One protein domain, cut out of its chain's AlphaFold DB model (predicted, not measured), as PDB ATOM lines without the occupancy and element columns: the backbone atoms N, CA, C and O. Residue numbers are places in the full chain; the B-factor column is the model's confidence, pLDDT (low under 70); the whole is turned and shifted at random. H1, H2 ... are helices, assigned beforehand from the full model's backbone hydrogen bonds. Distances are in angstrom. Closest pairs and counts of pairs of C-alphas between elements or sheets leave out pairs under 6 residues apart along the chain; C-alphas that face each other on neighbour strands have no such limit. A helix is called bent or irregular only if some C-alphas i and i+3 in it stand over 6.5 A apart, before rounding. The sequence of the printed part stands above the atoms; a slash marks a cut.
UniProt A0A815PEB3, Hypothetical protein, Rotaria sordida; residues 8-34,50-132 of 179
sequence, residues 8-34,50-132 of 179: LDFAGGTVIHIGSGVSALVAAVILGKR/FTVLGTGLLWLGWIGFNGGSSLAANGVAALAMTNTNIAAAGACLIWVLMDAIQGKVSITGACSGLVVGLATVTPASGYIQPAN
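What this domain is: This is residues 8 to 34 and 50 to 132 of the 179 residues of the protein "Hypothetical protein" of Rotaria sordida (UniProt A0A815PEB3). Look for three helices, H2, H3 and H4, in an up-and-down bundle, each running against the one before it, their centres making a triangle. A fourth helix, H1, meets the end of H4 with its own first residues and splays away from the bundle like one arm of an open V, so that residues 19 to 34 stick out with nothing packed on them. The printed part has 110 residues with four named helices, H1, H2, H3 and H4 along the chain, and no named strand: the class is all helix. It is only just compact, close to loose, with a radius of gyration of the C-alphas of 15.4 A, and it spans 46 by 36 by 25 A.

How they stand to each other: Start with H1, residues 13 to 31, and look across to H4, residues 107 to 124. They touch through residues 13 to 17 of H1 and 119 to 123 of H4 alone; the closest C-alphas, of Gly 13 and Pro 123, are 4.5 A apart, and the helices run opposite ways at a steep tilt of 51 degrees. H1 is apart from H2, residues 50 to 68, and from H3, residues 75 to 101. H2 and H3 form a helical hairpin at a shallow tilt of 31 degrees, opposite ways; the closest C-alphas are those of Gly 67 and Ala 77, 4.4 A apart, and H3 touches H2 with residues 76 to 88 alone. H3 and H4 form a second helical hairpin, opposite ways at 35.2 degrees, only just a steep tilt, with the C-alphas of Cys 92 and Leu 114 closest at 4.5 A. H4 also touches H2, the same way at a shallow tilt of 13 degrees; the C-alphas of Thr 55 and Cys 111 are closest, 6.2 A apart. H4 is the hub, touching the three other helices. In H3 every O i to N i+4 pair is within hydrogen-bond range, against 13 of 15 in H1, 14 of 15 in H2 and 12 of 14 in H4.

Where its parts are: Find C-alpha 13 at (-3.963, -20.724, -21.339); from there H1 runs 25.5 A to C-alpha 31 at (4.566, 0.899, -10.973). It is neither bent nor irregular, but only just: C-alphas 15 and 18 are 6.4 A apart. H2 measures 26.5 A, and H3, the longest helix with 27 residues, 38.6 A. H4 runs 26.9 A to C-alpha 124 at (-5.369, -28.768, -22.036); it is irregular, with C-alphas 120 and 123 7.2 A apart.

The domain as a whole: The two C-alphas farthest apart, of Arg 34 and Gly 75, are 47.3 A from each other. Residues 35 to 49 are not printed, and C-alphas 34 and 50 stand 22.7 A apart across this cut. Of the links printed whole, H3 to H4 is tight and H2 to H3 is short. Mean pLDDT of the printed part is 84.7, and residues 130 to 132 are under 70.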
ATOM      1  N   LEU A   8      -2.005 -25.628 -29.717       74.50
ATOM      2  CA  LEU A   8      -3.295 -26.022 -29.163       74.50
ATOM      3  C   LEU A   8      -3.533 -25.290 -27.843       74.50
ATOM      4  O   LEU A   8      -2.738 -25.385 -26.911       74.50
ATOM      5  N   ASP A   9      -4.635 -24.551 -27.782       81.94
ATOM      6  CA  ASP A   9      -5.072 -23.833 -26.591       81.94
ATOM      7  C   ASP A   9      -6.597 -23.921 -26.500       81.94
ATOM      8  O   ASP A   9      -7.305 -23.242 -27.245       81.94
ATOM      9  N   PHE A  10      -7.094 -24.816 -25.641       78.50
ATOM     10  CA  PHE A  10      -8.515 -25.161 -25.596       78.50
ATOM     11  C   PHE A  10      -9.388 -24.004 -25.104       78.50
ATOM     12  O   PHE A  10     -10.396 -23.687 -25.726       78.50
ATOM     13  N   ALA A  11      -8.997 -23.388 -23.986       78.75
ATOM     14  CA  ALA A  11      -9.794 -22.369 -23.303       78.75
ATOM     15  C   ALA A  11      -9.025 -21.061 -23.034       78.75
ATOM     16  O   ALA A  11      -9.576 -20.141 -22.446       78.75
ATOM     17  N   GLY A  12      -7.769 -20.918 -23.476       77.38
ATOM     18  CA  GLY A  12      -7.032 -19.651 -23.390       77.38
ATOM     19  C   GLY A  12      -5.921 -19.616 -22.338       77.38
ATOM     20  O   GLY A  12      -5.702 -18.583 -21.707       77.38
ATOM     21  N   GLY A  13      -5.169 -20.702 -22.167       77.88
ATOM     22  CA  GLY A  13      -3.963 -20.724 -21.339       77.88
ATOM     23  C   GLY A  13      -2.931 -19.677 -21.753       77.88
ATOM     24  O   GLY A  13      -2.396 -18.953 -20.912       77.88
ATOM     25  N   THR A  14      -2.696 -19.536 -23.055       74.00
ATOM     26  CA  THR A  14      -1.740 -18.560 -23.592       74.00
ATOM     27  C   THR A  14      -2.350 -17.166 -23.622       74.00
ATOM     28  O   THR A  14      -1.736 -16.198 -23.172       74.00
ATOM     29  N   VAL A  15      -3.581 -17.063 -24.126       82.25
ATOM     30  CA  VAL A  15      -4.253 -15.776 -24.350       82.25
ATOM     31  C   VAL A  15      -4.573 -15.068 -23.034       82.25
ATOM     32  O   VAL A  15      -4.364 -13.864 -22.920       82.25
ATOM     33  N   ILE A  16      -5.050 -15.806 -22.030       84.38
ATOM     34  CA  ILE A  16      -5.543 -15.226 -20.781       84.38
ATOM     35  C   ILE A  16      -4.479 -15.315 -19.705       84.38
ATOM     36  O   ILE A  16      -4.083 -14.285 -19.171       84.38
ATOM     37  N   HIS A  17      -3.983 -16.507 -19.374       82.69
ATOM     38  CA  HIS A  17      -3.135 -16.666 -18.187       82.69
ATOM     39  C   HIS A  17      -1.708 -16.185 -18.417       82.69
ATOM     40  O   HIS A  17      -1.198 -15.405 -17.615       82.69
ATOM     41  N   ILE A  18      -1.080 -16.576 -19.528       81.88
ATOM     42  CA  ILE A  18       0.256 -16.067 -19.865       81.88
ATOM     43  C   ILE A  18       0.174 -14.574 -20.210       81.88
ATOM     44  O   ILE A  18       0.947 -13.786 -19.670       81.88
ATOM     45  N   GLY A  19      -0.794 -14.165 -21.038       83.31
ATOM     46  CA  GLY A  19      -0.988 -12.761 -21.412       83.31
ATOM     47  C   GLY A  19      -1.196 -11.831 -20.209       83.31
ATOM     48  O   GLY A  19      -0.479 -10.836 -20.062       83.31
ATOM     49  N   SER A  20      -2.126 -12.166 -19.309       83.69
ATOM     50  CA  SER A  20      -2.358 -11.377 -18.090       83.69
ATOM     51  C   SER A  20      -1.201 -11.480 -17.099       83.69
ATOM     52  O   SER A  20      -0.862 -10.476 -16.481       83.69
ATOM     53  N   GLY A  21      -0.540 -12.637 -16.988       81.00
ATOM     54  CA  GLY A  21       0.618 -12.831 -16.115       81.00
ATOM     55  C   GLY A  21       1.813 -11.967 -16.516       81.00
ATOM     56  O   GLY A  21       2.384 -11.275 -15.676       81.00
ATOM     57  N   VAL A  22       2.157 -11.943 -17.808       85.56
ATOM     58  CA  VAL A  22       3.229 -11.082 -18.334       85.56
ATOM     59  C   VAL A  22       2.848  -9.610 -18.192       85.56
ATOM     60  O   VAL A  22       3.666  -8.811 -17.741       85.56
ATOM     61  N   SER A  23       1.600  -9.252 -18.501       85.69
ATOM     62  CA  SER A  23       1.121  -7.873 -18.351       85.69
ATOM     63  C   SER A  23       1.170  -7.407 -16.895       85.69
ATOM     64  O   SER A  23       1.632  -6.303 -16.623       85.69
ATOM     65  N   ALA A  24       0.762  -8.256 -15.948       82.75
ATOM     66  CA  ALA A  24       0.826  -7.970 -14.518       82.75
ATOM     67  C   ALA A  24       2.274  -7.820 -14.032       82.75
ATOM     68  O   ALA A  24       2.557  -6.920 -13.244       82.75
ATOM     69  N   LEU A  25       3.199  -8.649 -14.529       85.00
ATOM     70  CA  LEU A  25       4.623  -8.527 -14.222       85.00
ATOM     71  C   LEU A  25       5.192  -7.199 -14.730       85.00
ATOM     72  O   LEU A  25       5.831  -6.474 -13.970       85.00
ATOM     73  N   VAL A  26       4.940  -6.860 -15.995       91.44
ATOM     74  CA  VAL A  26       5.405  -5.601 -16.592       91.44
ATOM     75  C   VAL A  26       4.805  -4.406 -15.851       91.44
ATOM     76  O   VAL A  26       5.536  -3.490 -15.481       91.44
ATOM     77  N   ALA A  27       3.506  -4.437 -15.551       88.25
ATOM     78  CA  ALA A  27       2.841  -3.394 -14.778       88.25
ATOM     79  C   ALA A  27       3.441  -3.247 -13.371       88.25
ATOM     80  O   ALA A  27       3.689  -2.127 -12.933       88.25
ATOM     81  N   ALA A  28       3.732  -4.355 -12.679       87.94
ATOM     82  CA  ALA A  28       4.362  -4.333 -11.361       87.94
ATOM     83  C   ALA A  28       5.782  -3.740 -11.397       87.94
ATOM     84  O   ALA A  28       6.170  -3.022 -10.476       87.94
ATOM     85  N   VAL A  29       6.549  -4.003 -12.460       90.69
ATOM     86  CA  VAL A  29       7.882  -3.412 -12.654       90.69
ATOM     87  C   VAL A  29       7.789  -1.907 -12.912       90.69
ATOM     88  O   VAL A  29       8.562  -1.152 -12.329       90.69
ATOM     89  N   ILE A  30       6.838  -1.469 -13.740       95.12
ATOM     90  CA  ILE A  30       6.653  -0.049 -14.080       95.12
ATOM     91  C   ILE A  30       6.134   0.756 -12.881       95.12
ATOM     92  O   ILE A  30       6.624   1.852 -12.625       95.12
ATOM     93  N   LEU A  31       5.154   0.227 -12.140       93.19
ATOM     94  CA  LEU A  31       4.566   0.899 -10.973       93.19
ATOM     95  C   LEU A  31       5.516   0.933  -9.768       93.19
ATOM     96  O   LEU A  31       5.445   1.851  -8.954       93.19
ATOM     97  N   GLY A  32       6.400  -0.059  -9.644       86.69
ATOM     98  CA  GLY A  32       7.299  -0.189  -8.506       86.69
ATOM     99  C   GLY A  32       6.612  -0.723  -7.242       86.69
ATOM    100  O   GLY A  32       5.473  -1.192  -7.246       86.69
ATOM    101  N   LYS A  33       7.349  -0.717  -6.128       85.50
ATOM    102  CA  LYS A  33       6.894  -1.290  -4.850       85.50
ATOM    103  C   LYS A  33       5.969  -0.321  -4.109       85.50
ATOM    104  O   LYS A  33       6.213   0.881  -4.090       85.50
ATOM    105  N   ARG A  34       4.953  -0.860  -3.424       85.94
ATOM    106  CA  ARG A  34       4.094  -0.097  -2.500       85.94
ATOM    107  C   ARG A  34       4.934   0.492  -1.354       85.94
ATOM    108  O   ARG A  34       5.873  -0.157  -0.900       85.94
ATOM    109  N   PHE A  50     -13.939 -13.666   2.664       91.50
ATOM    110  CA  PHE A  50     -14.166 -13.105   1.325       91.50
ATOM    111  C   PHE A  50     -13.226 -13.684   0.264       91.50
ATOM    112  O   PHE A  50     -13.643 -13.887  -0.874       91.50
ATOM    113  N   THR A  51     -11.983 -14.005   0.627       90.25
ATOM    114  CA  THR A  51     -11.036 -14.667  -0.288       90.25
ATOM    115  C   THR A  51     -11.522 -16.069  -0.656       90.25
ATOM    116  O   THR A  51     -11.477 -16.458  -1.823       90.25
ATOM    117  N   VAL A  52     -12.030 -16.821   0.324       92.38
ATOM    118  CA  VAL A  52     -12.591 -18.161   0.102       92.38
ATOM    119  C   VAL A  52     -13.847 -18.084  -0.762       92.38
ATOM    120  O   VAL A  52     -13.964 -18.841  -1.722       92.38
ATOM    121  N   LEU A  53     -14.746 -17.136  -0.483       94.06
ATOM    122  CA  LEU A  53     -15.949 -16.906  -1.283       94.06
ATOM    123  C   LEU A  53     -15.599 -16.555  -2.733       94.06
ATOM    124  O   LEU A  53     -16.127 -17.171  -3.656       94.06
ATOM    125  N   GLY A  54     -14.661 -15.626  -2.941       94.00
ATOM    126  CA  GLY A  54     -14.177 -15.270  -4.275       94.00
ATOM    127  C   GLY A  54     -13.546 -16.457  -5.003       94.00
ATOM    128  O   GLY A  54     -13.830 -16.681  -6.176       94.00
ATOM    129  N   THR A  55     -12.762 -17.277  -4.299       93.06
ATOM    130  CA  THR A  55     -12.173 -18.504  -4.860       93.06
ATOM    131  C   THR A  55     -13.247 -19.521  -5.251       93.06
ATOM    132  O   THR A  55     -13.149 -20.133  -6.310       93.06
ATOM    133  N   GLY A  56     -14.295 -19.680  -4.438       93.94
ATOM    134  CA  GLY A  56     -15.429 -20.553  -4.750       93.94
ATOM    135  C   GLY A  56     -16.185 -20.101  -5.999       93.94
ATOM    136  O   GLY A  56     -16.443 -20.911  -6.888       93.94
ATOM    137  N   LEU A  57     -16.471 -18.802  -6.116       96.25
ATOM    138  CA  LEU A  57     -17.099 -18.233  -7.312       96.25
ATOM    139  C   LEU A  57     -16.211 -18.378  -8.554       96.25
ATOM    140  O   LEU A  57     -16.713 -18.737  -9.617       96.25
ATOM    141  N   LEU A  58     -14.898 -18.159  -8.419       94.19
ATOM    142  CA  LEU A  58     -13.934 -18.377  -9.501       94.19
ATOM    143  C   LEU A  58     -13.923 -19.831  -9.955       94.19
ATOM    144  O   LEU A  58     -13.939 -20.074 -11.155       94.19
ATOM    145  N   TRP A  59     -13.938 -20.791  -9.031       93.31
ATOM    146  CA  TRP A  59     -13.979 -22.210  -9.374       93.31
ATOM    147  C   TRP A  59     -15.253 -22.568 -10.141       93.31
ATOM    148  O   TRP A  59     -15.168 -23.157 -11.219       93.31
ATOM    149  N   LEU A  60     -16.423 -22.158  -9.643       94.31
ATOM    150  CA  LEU A  60     -17.692 -22.389 -10.337       94.31
ATOM    151  C   LEU A  60     -17.700 -21.751 -11.731       94.31
ATOM    152  O   LEU A  60     -18.077 -22.403 -12.707       94.31
ATOM    153  N   GLY A  61     -17.220 -20.510 -11.844       95.62
ATOM    154  CA  GLY A  61     -17.057 -19.830 -13.126       95.62
ATOM    155  C   GLY A  61     -16.108 -20.573 -14.068       95.62
ATOM    156  O   GLY A  61     -16.394 -20.689 -15.257       95.62
ATOM    157  N   TRP A  62     -15.025 -21.152 -13.544       93.88
ATOM    158  CA  TRP A  62     -14.024 -21.867 -14.338       93.88
ATOM    159  C   TRP A  62     -14.541 -23.167 -14.950       93.88
ATOM    160  O   TRP A  62     -14.117 -23.552 -16.039       93.88
ATOM    161  N   ILE A  63     -15.470 -23.844 -14.269       93.25
ATOM    162  CA  ILE A  63     -16.133 -25.034 -14.814       93.25
ATOM    163  C   ILE A  63     -16.890 -24.655 -16.093       93.25
ATOM    164  O   ILE A  63     -16.751 -25.338 -17.105       93.25
ATOM    165  N   GLY A  64     -17.641 -23.549 -16.064       91.25
ATOM    166  CA  GLY A  64     -18.330 -23.015 -17.241       91.25
ATOM    167  C   GLY A  64     -17.370 -22.462 -18.295       91.25
ATOM    168  O   GLY A  64     -17.599 -22.651 -19.483       91.25
ATOM    169  N   PHE A  65     -16.270 -21.842 -17.870       93.50
ATOM    170  CA  PHE A  65     -15.236 -21.305 -18.752       93.50
ATOM    171  C   PHE A  65     -14.570 -22.404 -19.599       93.50
ATOM    172  O   PHE A  65     -14.579 -22.343 -20.830       93.50
ATOM    173  N   ASN A  66     -14.073 -23.462 -18.951       91.00
ATOM    174  CA  ASN A  66     -13.446 -24.585 -19.645       91.00
ATOM    175  C   ASN A  66     -14.497 -25.443 -20.362       91.00
ATOM    176  O   ASN A  66     -14.339 -25.739 -21.538       91.00
ATOM    177  N   GLY A  67     -15.603 -25.796 -19.704       89.19
ATOM    178  CA  GLY A  67     -16.668 -26.600 -20.313       89.19
ATOM    179  C   GLY A  67     -17.311 -25.932 -21.532       89.19
ATOM    180  O   GLY A  67     -17.539 -26.589 -22.539       89.19
ATOM    181  N   GLY A  68     -17.555 -24.622 -21.467       90.69
ATOM    182  CA  GLY A  68     -18.157 -23.839 -22.545       90.69
ATOM    183  C   GLY A  68     -17.223 -23.561 -23.724       90.69
ATOM    184  O   GLY A  68     -17.704 -23.240 -24.810       90.69
ATOM    185  N   SER A  69     -15.910 -23.743 -23.560       90.62
ATOM    186  CA  SER A  69     -14.935 -23.579 -24.651       90.62
ATOM    187  C   SER A  69     -15.078 -24.641 -25.754       90.62
ATOM    188  O   SER A  69     -14.577 -24.457 -26.859       90.62
ATOM    189  N   SER A  70     -15.838 -25.716 -25.508       88.56
ATOM    190  CA  SER A  70     -16.267 -26.663 -26.548       88.56
ATOM    191  C   SER A  70     -17.307 -26.084 -27.520       88.56
ATOM    192  O   SER A  70     -17.580 -26.710 -28.545       88.56
ATOM    193  N   LEU A  71     -17.933 -24.946 -27.177       89.94
ATOM    194  CA  LEU A  71     -19.041 -24.292 -27.891       89.94
ATOM    195  C   LEU A  71     -20.288 -25.177 -28.100       89.94
ATOM    196  O   LEU A  71     -21.183 -24.823 -28.866       89.94
ATOM    197  N   ALA A  72     -20.364 -26.321 -27.416       89.19
ATOM    198  CA  ALA A  72     -21.471 -27.266 -27.502       89.19
ATOM    199  C   ALA A  72     -21.544 -28.162 -26.257       89.19
ATOM    200  O   ALA A  72     -20.520 -28.551 -25.695       89.19
ATOM    201  N   ALA A  73     -22.750 -28.574 -25.863       91.31
ATOM    202  CA  ALA A  73     -22.952 -29.556 -24.797       91.31
ATOM    203  C   ALA A  73     -22.675 -30.981 -25.315       91.31
ATOM    204  O   ALA A  73     -23.584 -31.691 -25.743       91.31
ATOM    205  N   ASN A  74     -21.402 -31.382 -25.334       90.44
ATOM    206  CA  ASN A  74     -20.938 -32.656 -25.888       90.44
ATOM    207  C   ASN A  74     -19.950 -33.373 -24.945       90.44
ATOM    208  O   ASN A  74     -19.626 -32.888 -23.861       90.44
ATOM    209  N   GLY A  75     -19.443 -34.536 -25.368       87.69
ATOM    210  CA  GLY A  75     -18.472 -35.306 -24.583       87.69
ATOM    211  C   GLY A  75     -17.177 -34.543 -24.272       87.69
ATOM    212  O   GLY A  75     -16.593 -34.759 -23.216       87.69
ATOM    213  N   VAL A  76     -16.764 -33.606 -25.131       87.62
ATOM    214  CA  VAL A  76     -15.580 -32.756 -24.908       87.62
ATOM    215  C   VAL A  76     -15.848 -31.712 -23.820       87.62
ATOM    216  O   VAL A  76     -14.980 -31.461 -22.991       87.62
ATOM    217  N   ALA A  77     -17.058 -31.150 -23.762       88.94
ATOM    218  CA  ALA A  77     -17.473 -30.258 -22.678       88.94
ATOM    219  C   ALA A  77     -17.438 -30.981 -21.325       88.94
ATOM    220  O   ALA A  77     -16.858 -30.479 -20.361       88.94
ATOM    221  N   ALA A  78     -18.007 -32.192 -21.272       89.75
ATOM    222  CA  ALA A  78     -17.989 -33.026 -20.074       89.75
ATOM    223  C   ALA A  78     -16.550 -33.364 -19.651       89.75
ATOM    224  O   ALA A  78     -16.196 -33.197 -18.485       89.75
ATOM    225  N   LEU A  79     -15.699 -33.745 -20.609       85.06
ATOM    226  CA  LEU A  79     -14.276 -33.997 -20.392       85.06
ATOM    227  C   LEU A  79     -13.563 -32.776 -19.791       85.06
ATOM    228  O   LEU A  79     -12.888 -32.892 -18.765       85.06
ATOM    229  N   ALA A  80     -13.766 -31.595 -20.380       86.06
ATOM    230  CA  ALA A  80     -13.169 -30.348 -19.917       86.06
ATOM    231  C   ALA A  80     -13.618 -29.975 -18.501       86.06
ATOM    232  O   ALA A  80     -12.786 -29.607 -17.664       86.06
ATOM    233  N   MET A  81     -14.904 -30.135 -18.184       89.44
ATOM    234  CA  MET A  81     -15.431 -29.912 -16.835       89.44
ATOM    235  C   MET A  81     -14.830 -30.893 -15.818       89.44
ATOM    236  O   MET A  81     -14.434 -30.485 -14.722       89.44
ATOM    237  N   THR A  82     -14.715 -32.177 -16.168       87.06
ATOM    238  CA  THR A  82     -14.118 -33.202 -15.302       87.06
ATOM    239  C   THR A  82     -12.646 -32.907 -15.024       87.06
ATOM    240  O   THR A  82     -12.239 -32.858 -13.861       87.06
ATOM    241  N   ASN A  83     -11.858 -32.625 -16.062       82.88
ATOM    242  CA  ASN A  83     -10.440 -32.291 -15.926       82.88
ATOM    243  C   ASN A  83     -10.220 -31.029 -15.088       82.88
ATOM    244  O   ASN A  83      -9.303 -30.984 -14.269       82.88
ATOM    245  N   THR A  84     -11.099 -30.037 -15.228       86.75
ATOM    246  CA  THR A  84     -11.061 -28.800 -14.434       86.75
ATOM    247  C   THR A  84     -11.210 -29.080 -12.941       86.75
ATOM    248  O   THR A  84     -10.418 -28.590 -12.137       86.75
ATOM    249  N   ASN A  85     -12.171 -29.924 -12.560       90.06
ATOM    250  CA  ASN A  85     -12.388 -30.291 -11.159       90.06
ATOM    251  C   ASN A  85     -11.247 -31.141 -10.589       90.06
ATOM    252  O   ASN A  85     -10.794 -30.891  -9.472       90.06
ATOM    253  N   ILE A  86     -10.747 -32.111 -11.358       84.50
ATOM    254  CA  ILE A  86      -9.634 -32.969 -10.931       84.50
ATOM    255  C   ILE A  86      -8.357 -32.144 -10.740       84.50
ATOM    256  O   ILE A  86      -7.663 -32.317  -9.738       84.50
ATOM    257  N   ALA A  87      -8.054 -31.227 -11.661       81.81
ATOM    258  CA  ALA A  87      -6.882 -30.365 -11.562       81.81
ATOM    259  C   ALA A  87      -6.979 -29.385 -10.384       81.81
ATOM    260  O   ALA A  87      -6.016 -29.246  -9.632       81.81
ATOM    261  N   ALA A  88      -8.143 -28.758 -10.181       85.19
ATOM    262  CA  ALA A  88      -8.392 -27.870  -9.046       85.19
ATOM    263  C   ALA A  88      -8.199 -28.595  -7.705       85.19
ATOM    264  O   ALA A  88      -7.454 -28.129  -6.840       85.19
ATOM    265  N   ALA A  89      -8.820 -29.769  -7.554       85.25
ATOM    266  CA  ALA A  89      -8.705 -30.584  -6.349       85.25
ATOM    267  C   ALA A  89      -7.271 -31.089  -6.139       85.25
ATOM    268  O   ALA A  89      -6.733 -30.981  -5.038       85.25
ATOM    269  N   GLY A  90      -6.624 -31.592  -7.193       81.62
ATOM    270  CA  GLY A  90      -5.252 -32.091  -7.139       81.62
ATOM    271  C   GLY A  90      -4.251 -31.011  -6.737       81.62
ATOM    272  O   GLY A  90      -3.434 -31.234  -5.846       81.62
ATOM    273  N   ALA A  91      -4.340 -29.823  -7.334       79.81
ATOM    274  CA  ALA A  91      -3.450 -28.711  -7.016       79.81
ATOM    275  C   ALA A  91      -3.699 -28.147  -5.608       79.81
ATOM    276  O   ALA A  91      -2.739 -27.879  -4.886       79.81
ATOM    277  N   CYS A  92      -4.962 -28.040  -5.183       85.88
ATOM    278  CA  CYS A  92      -5.318 -27.660  -3.816       85.88
ATOM    279  C   CYS A  92      -4.735 -28.646  -2.788       85.88
ATOM    280  O   CYS A  92      -4.054 -28.233  -1.849       85.88
ATOM    281  N   LEU A  93      -4.917 -29.955  -3.003       84.38
ATOM    282  CA  LEU A  93      -4.373 -30.997  -2.130       84.38
ATOM    283  C   LEU A  93      -2.846 -30.961  -2.074       84.38
ATOM    284  O   LEU A  93      -2.276 -31.014  -0.988       84.38
ATOM    285  N   ILE A  94      -2.178 -30.838  -3.225       80.25
ATOM    286  CA  ILE A  94      -0.717 -30.716  -3.278       80.25
ATOM    287  C   ILE A  94      -0.260 -29.502  -2.463       80.25
ATOM    288  O   ILE A  94       0.691 -29.617  -1.694       80.25
ATOM    289  N   TRP A  95      -0.960 -28.371  -2.561       82.38
ATOM    290  CA  TRP A  95      -0.608 -27.174  -1.803       82.38
ATOM    291  C   TRP A  95      -0.784 -27.351  -0.298       82.38
ATOM    292  O   TRP A  95       0.113 -27.020   0.473       82.38
ATOM    293  N   VAL A  96      -1.909 -27.929   0.128       84.69
ATOM    294  CA  VAL A  96      -2.174 -28.219   1.543       84.69
ATOM    295  C   VAL A  96      -1.126 -29.179   2.107       84.69
ATOM    296  O   VAL A  96      -0.625 -28.959   3.209       84.69
ATOM    297  N   LEU A  97      -0.743 -30.208   1.348       81.50
ATOM    298  CA  LEU A  97       0.323 -31.135   1.736       81.50
ATOM    299  C   LEU A  97       1.677 -30.424   1.846       81.50
ATOM    300  O   LEU A  97       2.417 -30.651   2.801       81.50
ATOM    301  N   MET A  98       2.000 -29.537   0.906       78.06
ATOM    302  CA  MET A  98       3.235 -28.750   0.939       78.06
ATOM    303  C   MET A  98       3.293 -27.803   2.140       78.06
ATOM    304  O   MET A  98       4.351 -27.671   2.759       78.06
ATOM    305  N   ASP A  99       2.177 -27.173   2.495       83.19
ATOM    306  CA  ASP A  99       2.072 -26.337   3.690       83.19
ATOM    307  C   ASP A  99       2.167 -27.178   4.978       83.19
ATOM    308  O   ASP A  99       2.819 -26.775   5.947       83.19
ATOM    309  N   ALA A 100       1.584 -28.383   4.985       82.38
ATOM    310  CA  ALA A 100       1.683 -29.319   6.104       82.38
ATOM    311  C   ALA A 100       3.135 -29.766   6.350       82.38
ATOM    312  O   ALA A 100       3.588 -29.768   7.493       82.38
ATOM    313  N   ILE A 101       3.904 -30.045   5.289       82.06
ATOM    314  CA  ILE A 101       5.343 -30.366   5.372       82.06
ATOM    315  C   ILE A 101       6.160 -29.174   5.904       82.06
ATOM    316  O   ILE A 101       7.202 -29.357   6.535       82.06
ATOM    317  N   GLN A 102       5.702 -27.944   5.656       79.50
ATOM    318  CA  GLN A 102       6.299 -26.714   6.190       79.50
ATOM    319  C   GLN A 102       5.832 -26.385   7.621       79.50
ATOM    320  O   GLN A 102       6.344 -25.445   8.232       79.50
ATOM    321  N   GLY A 103       4.900 -27.167   8.174       79.06
ATOM    322  CA  GLY A 103       4.455 -27.106   9.566       79.06
ATOM    323  C   GLY A 103       3.276 -26.171   9.845       79.06
ATOM    324  O   GLY A 103       2.860 -26.078  10.998       79.06
ATOM    325  N   LYS A 104       2.722 -25.473   8.841       79.75
ATOM    326  CA  LYS A 104       1.539 -24.607   9.007       79.75
ATOM    327  C   LYS A 104       0.684 -24.599   7.744       79.75
ATOM    328  O   LYS A 104       1.070 -23.989   6.754       79.75
ATOM    329  N   VAL A 105      -0.498 -25.211   7.820       85.06
ATOM    330  CA  VAL A 105      -1.502 -25.189   6.746       85.06
ATOM    331  C   VAL A 105      -2.147 -23.806   6.655       85.06
ATOM    332  O   VAL A 105      -2.664 -23.305   7.654       85.06
ATOM    333  N   SER A 106      -2.134 -23.195   5.464       84.19
ATOM    334  CA  SER A 106      -2.794 -21.914   5.213       84.19
ATOM    335  C   SER A 106      -4.002 -22.061   4.290       84.19
ATOM    336  O   SER A 106      -3.913 -22.623   3.200       84.19
ATOM    337  N   ILE A 107      -5.125 -21.448   4.676       86.94
ATOM    338  CA  ILE A 107      -6.319 -21.350   3.821       86.94
ATOM    339  C   ILE A 107      -6.008 -20.543   2.555       86.94
ATOM    340  O   ILE A 107      -6.411 -20.924   1.461       86.94
ATOM    341  N   THR A 108      -5.235 -19.458   2.672       83.38
ATOM    342  CA  THR A 108      -4.837 -18.657   1.503       83.38
ATOM    343  C   THR A 108      -3.914 -19.436   0.565       83.38
ATOM    344  O   THR A 108      -3.966 -19.229  -0.647       83.38
ATOM    345  N   GLY A 109      -3.121 -20.365   1.110       84.12
ATOM    346  CA  GLY A 109      -2.316 -21.314   0.341       84.12
ATOM    347  C   GLY A 109      -3.199 -22.284  -0.441       84.12
ATOM    348  O   GLY A 109      -3.076 -22.372  -1.659       84.12
ATOM    349  N   ALA A 110      -4.167 -22.917   0.227       87.00
ATOM    350  CA  ALA A 110      -5.137 -23.808  -0.412       87.00
ATOM    351  C   ALA A 110      -5.924 -23.113  -1.542       87.00
ATOM    352  O   ALA A 110      -6.021 -23.650  -2.645       87.00
ATOM    353  N   CYS A 111      -6.420 -21.892  -1.306       87.12
ATOM    354  CA  CYS A 111      -7.104 -21.098  -2.333       87.12
ATOM    355  C   CYS A 111      -6.186 -20.773  -3.520       87.12
ATOM    356  O   CYS A 111      -6.599 -20.911  -4.670       87.12
ATOM    357  N   SER A 112      -4.931 -20.393  -3.257       86.00
ATOM    358  CA  SER A 112      -3.948 -20.123  -4.313       86.00
ATOM    359  C   SER A 112      -3.655 -21.380  -5.134       86.00
ATOM    360  O   SER A 112      -3.638 -21.322  -6.361       86.00
ATOM    361  N   GLY A 113      -3.495 -22.530  -4.478       83.81
ATOM    362  CA  GLY A 113      -3.262 -23.802  -5.154       83.81
ATOM    363  C   GLY A 113      -4.416 -24.257  -6.021       83.81
ATOM    364  O   GLY A 113      -4.186 -24.721  -7.136       83.81
ATOM    365  N   LEU A 114      -5.646 -24.043  -5.565       89.56
ATOM    366  CA  LEU A 114      -6.835 -24.293  -6.365       89.56
ATOM    367  C   LEU A 114      -6.814 -23.466  -7.661       89.56
ATOM    368  O   LEU A 114      -6.937 -24.030  -8.749       89.56
ATOM    369  N   VAL A 115      -6.602 -22.147  -7.561       87.50
ATOM    370  CA  VAL A 115      -6.576 -21.241  -8.727       87.50
ATOM    371  C   VAL A 115      -5.427 -21.576  -9.678       87.50
ATOM    372  O   VAL A 115      -5.611 -21.561 -10.894       87.50
ATOM    373  N   VAL A 116      -4.257 -21.942  -9.152       83.69
ATOM    374  CA  VAL A 116      -3.121 -22.382  -9.976       83.69
ATOM    375  C   VAL A 116      -3.456 -23.661 -10.746       83.69
ATOM    376  O   VAL A 116      -3.142 -23.750 -11.934       83.69
ATOM    377  N   GLY A 117      -4.128 -24.631 -10.119       78.81
ATOM    378  CA  GLY A 117      -4.593 -25.844 -10.799       78.81
ATOM    379  C   GLY A 117      -5.561 -25.546 -11.943       78.81
ATOM    380  O   GLY A 117      -5.405 -26.084 -13.039       78.81
ATOM    381  N   LEU A 118      -6.509 -24.635 -11.708       83.81
ATOM    382  CA  LEU A 118      -7.464 -24.174 -12.717       83.81
ATOM    383  C   LEU A 118      -6.768 -23.493 -13.908       83.81
ATOM    384  O   LEU A 118      -6.998 -23.870 -15.058       83.81
ATOM    385  N   ALA A 119      -5.858 -22.550 -13.655       83.88
ATOM    386  CA  ALA A 119      -5.105 -21.874 -14.715       83.88
ATOM    387  C   ALA A 119      -4.232 -22.842 -15.525       83.88
ATOM    388  O   ALA A 119      -4.174 -22.749 -16.751       83.88
ATOM    389  N   THR A 120      -3.607 -23.814 -14.857       81.75
ATOM    390  CA  THR A 120      -2.697 -24.777 -15.499       81.75
ATOM    391  C   THR A 120      -3.427 -25.739 -16.436       81.75
ATOM    392  O   THR A 120      -2.913 -26.051 -17.507       81.75
ATOM    393  N   VAL A 121      -4.624 -26.212 -16.074       80.94
ATOM    394  CA  VAL A 121      -5.379 -27.171 -16.906       80.94
ATOM    395  C   VAL A 121      -6.116 -26.508 -18.071       80.94
ATOM    396  O   VAL A 121      -6.481 -27.183 -19.029       80.94
ATOM    397  N   THR A 122      -6.317 -25.190 -18.024       82.88
ATOM    398  CA  THR A 122      -7.101 -24.421 -19.007       82.88
ATOM    399  C   THR A 122      -6.735 -24.705 -20.476       82.88
ATOM    400  O   THR A 122      -7.641 -25.073 -21.228       82.88
ATOM    401  N   PRO A 123      -5.459 -24.654 -20.922       79.12
ATOM    402  CA  PRO A 123      -5.123 -24.930 -22.325       79.12
ATOM    403  C   PRO A 123      -5.347 -26.392 -22.742       79.12
ATOM    404  O   PRO A 123      -5.526 -26.663 -23.927       79.12
ATOM    405  N   ALA A 124      -5.353 -27.326 -21.789       76.19
ATOM    406  CA  ALA A 124      -5.369 -28.768 -22.036       76.19
ATOM    407  C   ALA A 124      -6.718 -29.441 -21.712       76.19
ATOM    408  O   ALA A 124      -6.911 -30.620 -22.007       76.19
ATOM    409  N   SER A 125      -7.658 -28.713 -21.105       78.25
ATOM    410  CA  SER A 125      -8.837 -29.293 -20.450       78.25
ATOM    411  C   SER A 125      -9.714 -30.146 -21.375       78.25
ATOM    412  O   SER A 125     -10.175 -31.197 -20.938       78.25
ATOM    413  N   GLY A 126      -9.888 -29.775 -22.646       76.00
ATOM    414  CA  GLY A 126     -10.652 -30.561 -23.624       76.00
ATOM    415  C   GLY A 126      -9.853 -31.584 -24.439       76.00
ATOM    416  O   GLY A 126     -10.440 -32.271 -25.269       76.00
ATOM    417  N   TYR A 127      -8.538 -31.688 -24.232       75.50
ATOM    418  CA  TYR A 127      -7.663 -32.585 -25.002       75.50
ATOM    419  C   TYR A 127      -7.174 -33.788 -24.194       75.50
ATOM    420  O   TYR A 127      -6.858 -34.831 -24.760       75.50
ATOM    421  N   ILE A 128      -7.113 -33.658 -22.867       75.31
ATOM    422  CA  ILE A 128      -6.513 -34.673 -22.002       75.31
ATOM    423  C   ILE A 128      -7.558 -35.655 -21.482       75.31
ATOM    424  O   ILE A 128      -8.673 -35.277 -21.128       75.31
ATOM    425  N   GLN A 129      -7.186 -36.926 -21.387       73.75
ATOM    426  CA  GLN A 129      -8.016 -37.914 -20.709       73.75
ATOM    427  C   GLN A 129      -7.758 -37.835 -19.197       73.75
ATOM    428  O   GLN A 129      -6.592 -37.770 -18.793       73.75
ATOM    429  N   PRO A 130      -8.802 -37.845 -18.350       64.69
ATOM    430  CA  PRO A 130      -8.633 -37.895 -16.909       64.69
ATOM    431  C   PRO A 130      -7.859 -39.166 -16.576       64.69
ATOM    432  O   PRO A 130      -8.349 -40.271 -16.797       64.69
ATOM    433  N   ALA A 131      -6.611 -38.987 -16.131       59.09
ATOM    434  CA  ALA A 131      -5.648 -40.062 -15.947       59.09
ATOM    435  C   ALA A 131      -6.302 -41.253 -15.241       59.09
ATOM    436  O   ALA A 131      -6.832 -41.092 -14.142       59.09
ATOM    437  N   ASN A 132      -6.248 -42.426 -15.876       41.34
ATOM    438  CA  ASN A 132      -6.768 -43.697 -15.377       41.34
ATOM    439  C   ASN A 132      -6.426 -43.889 -13.885       41.34
ATOM    440  O   ASN A 132      -5.325 -44.321 -13.559       41.34
TER     441      ASN A 132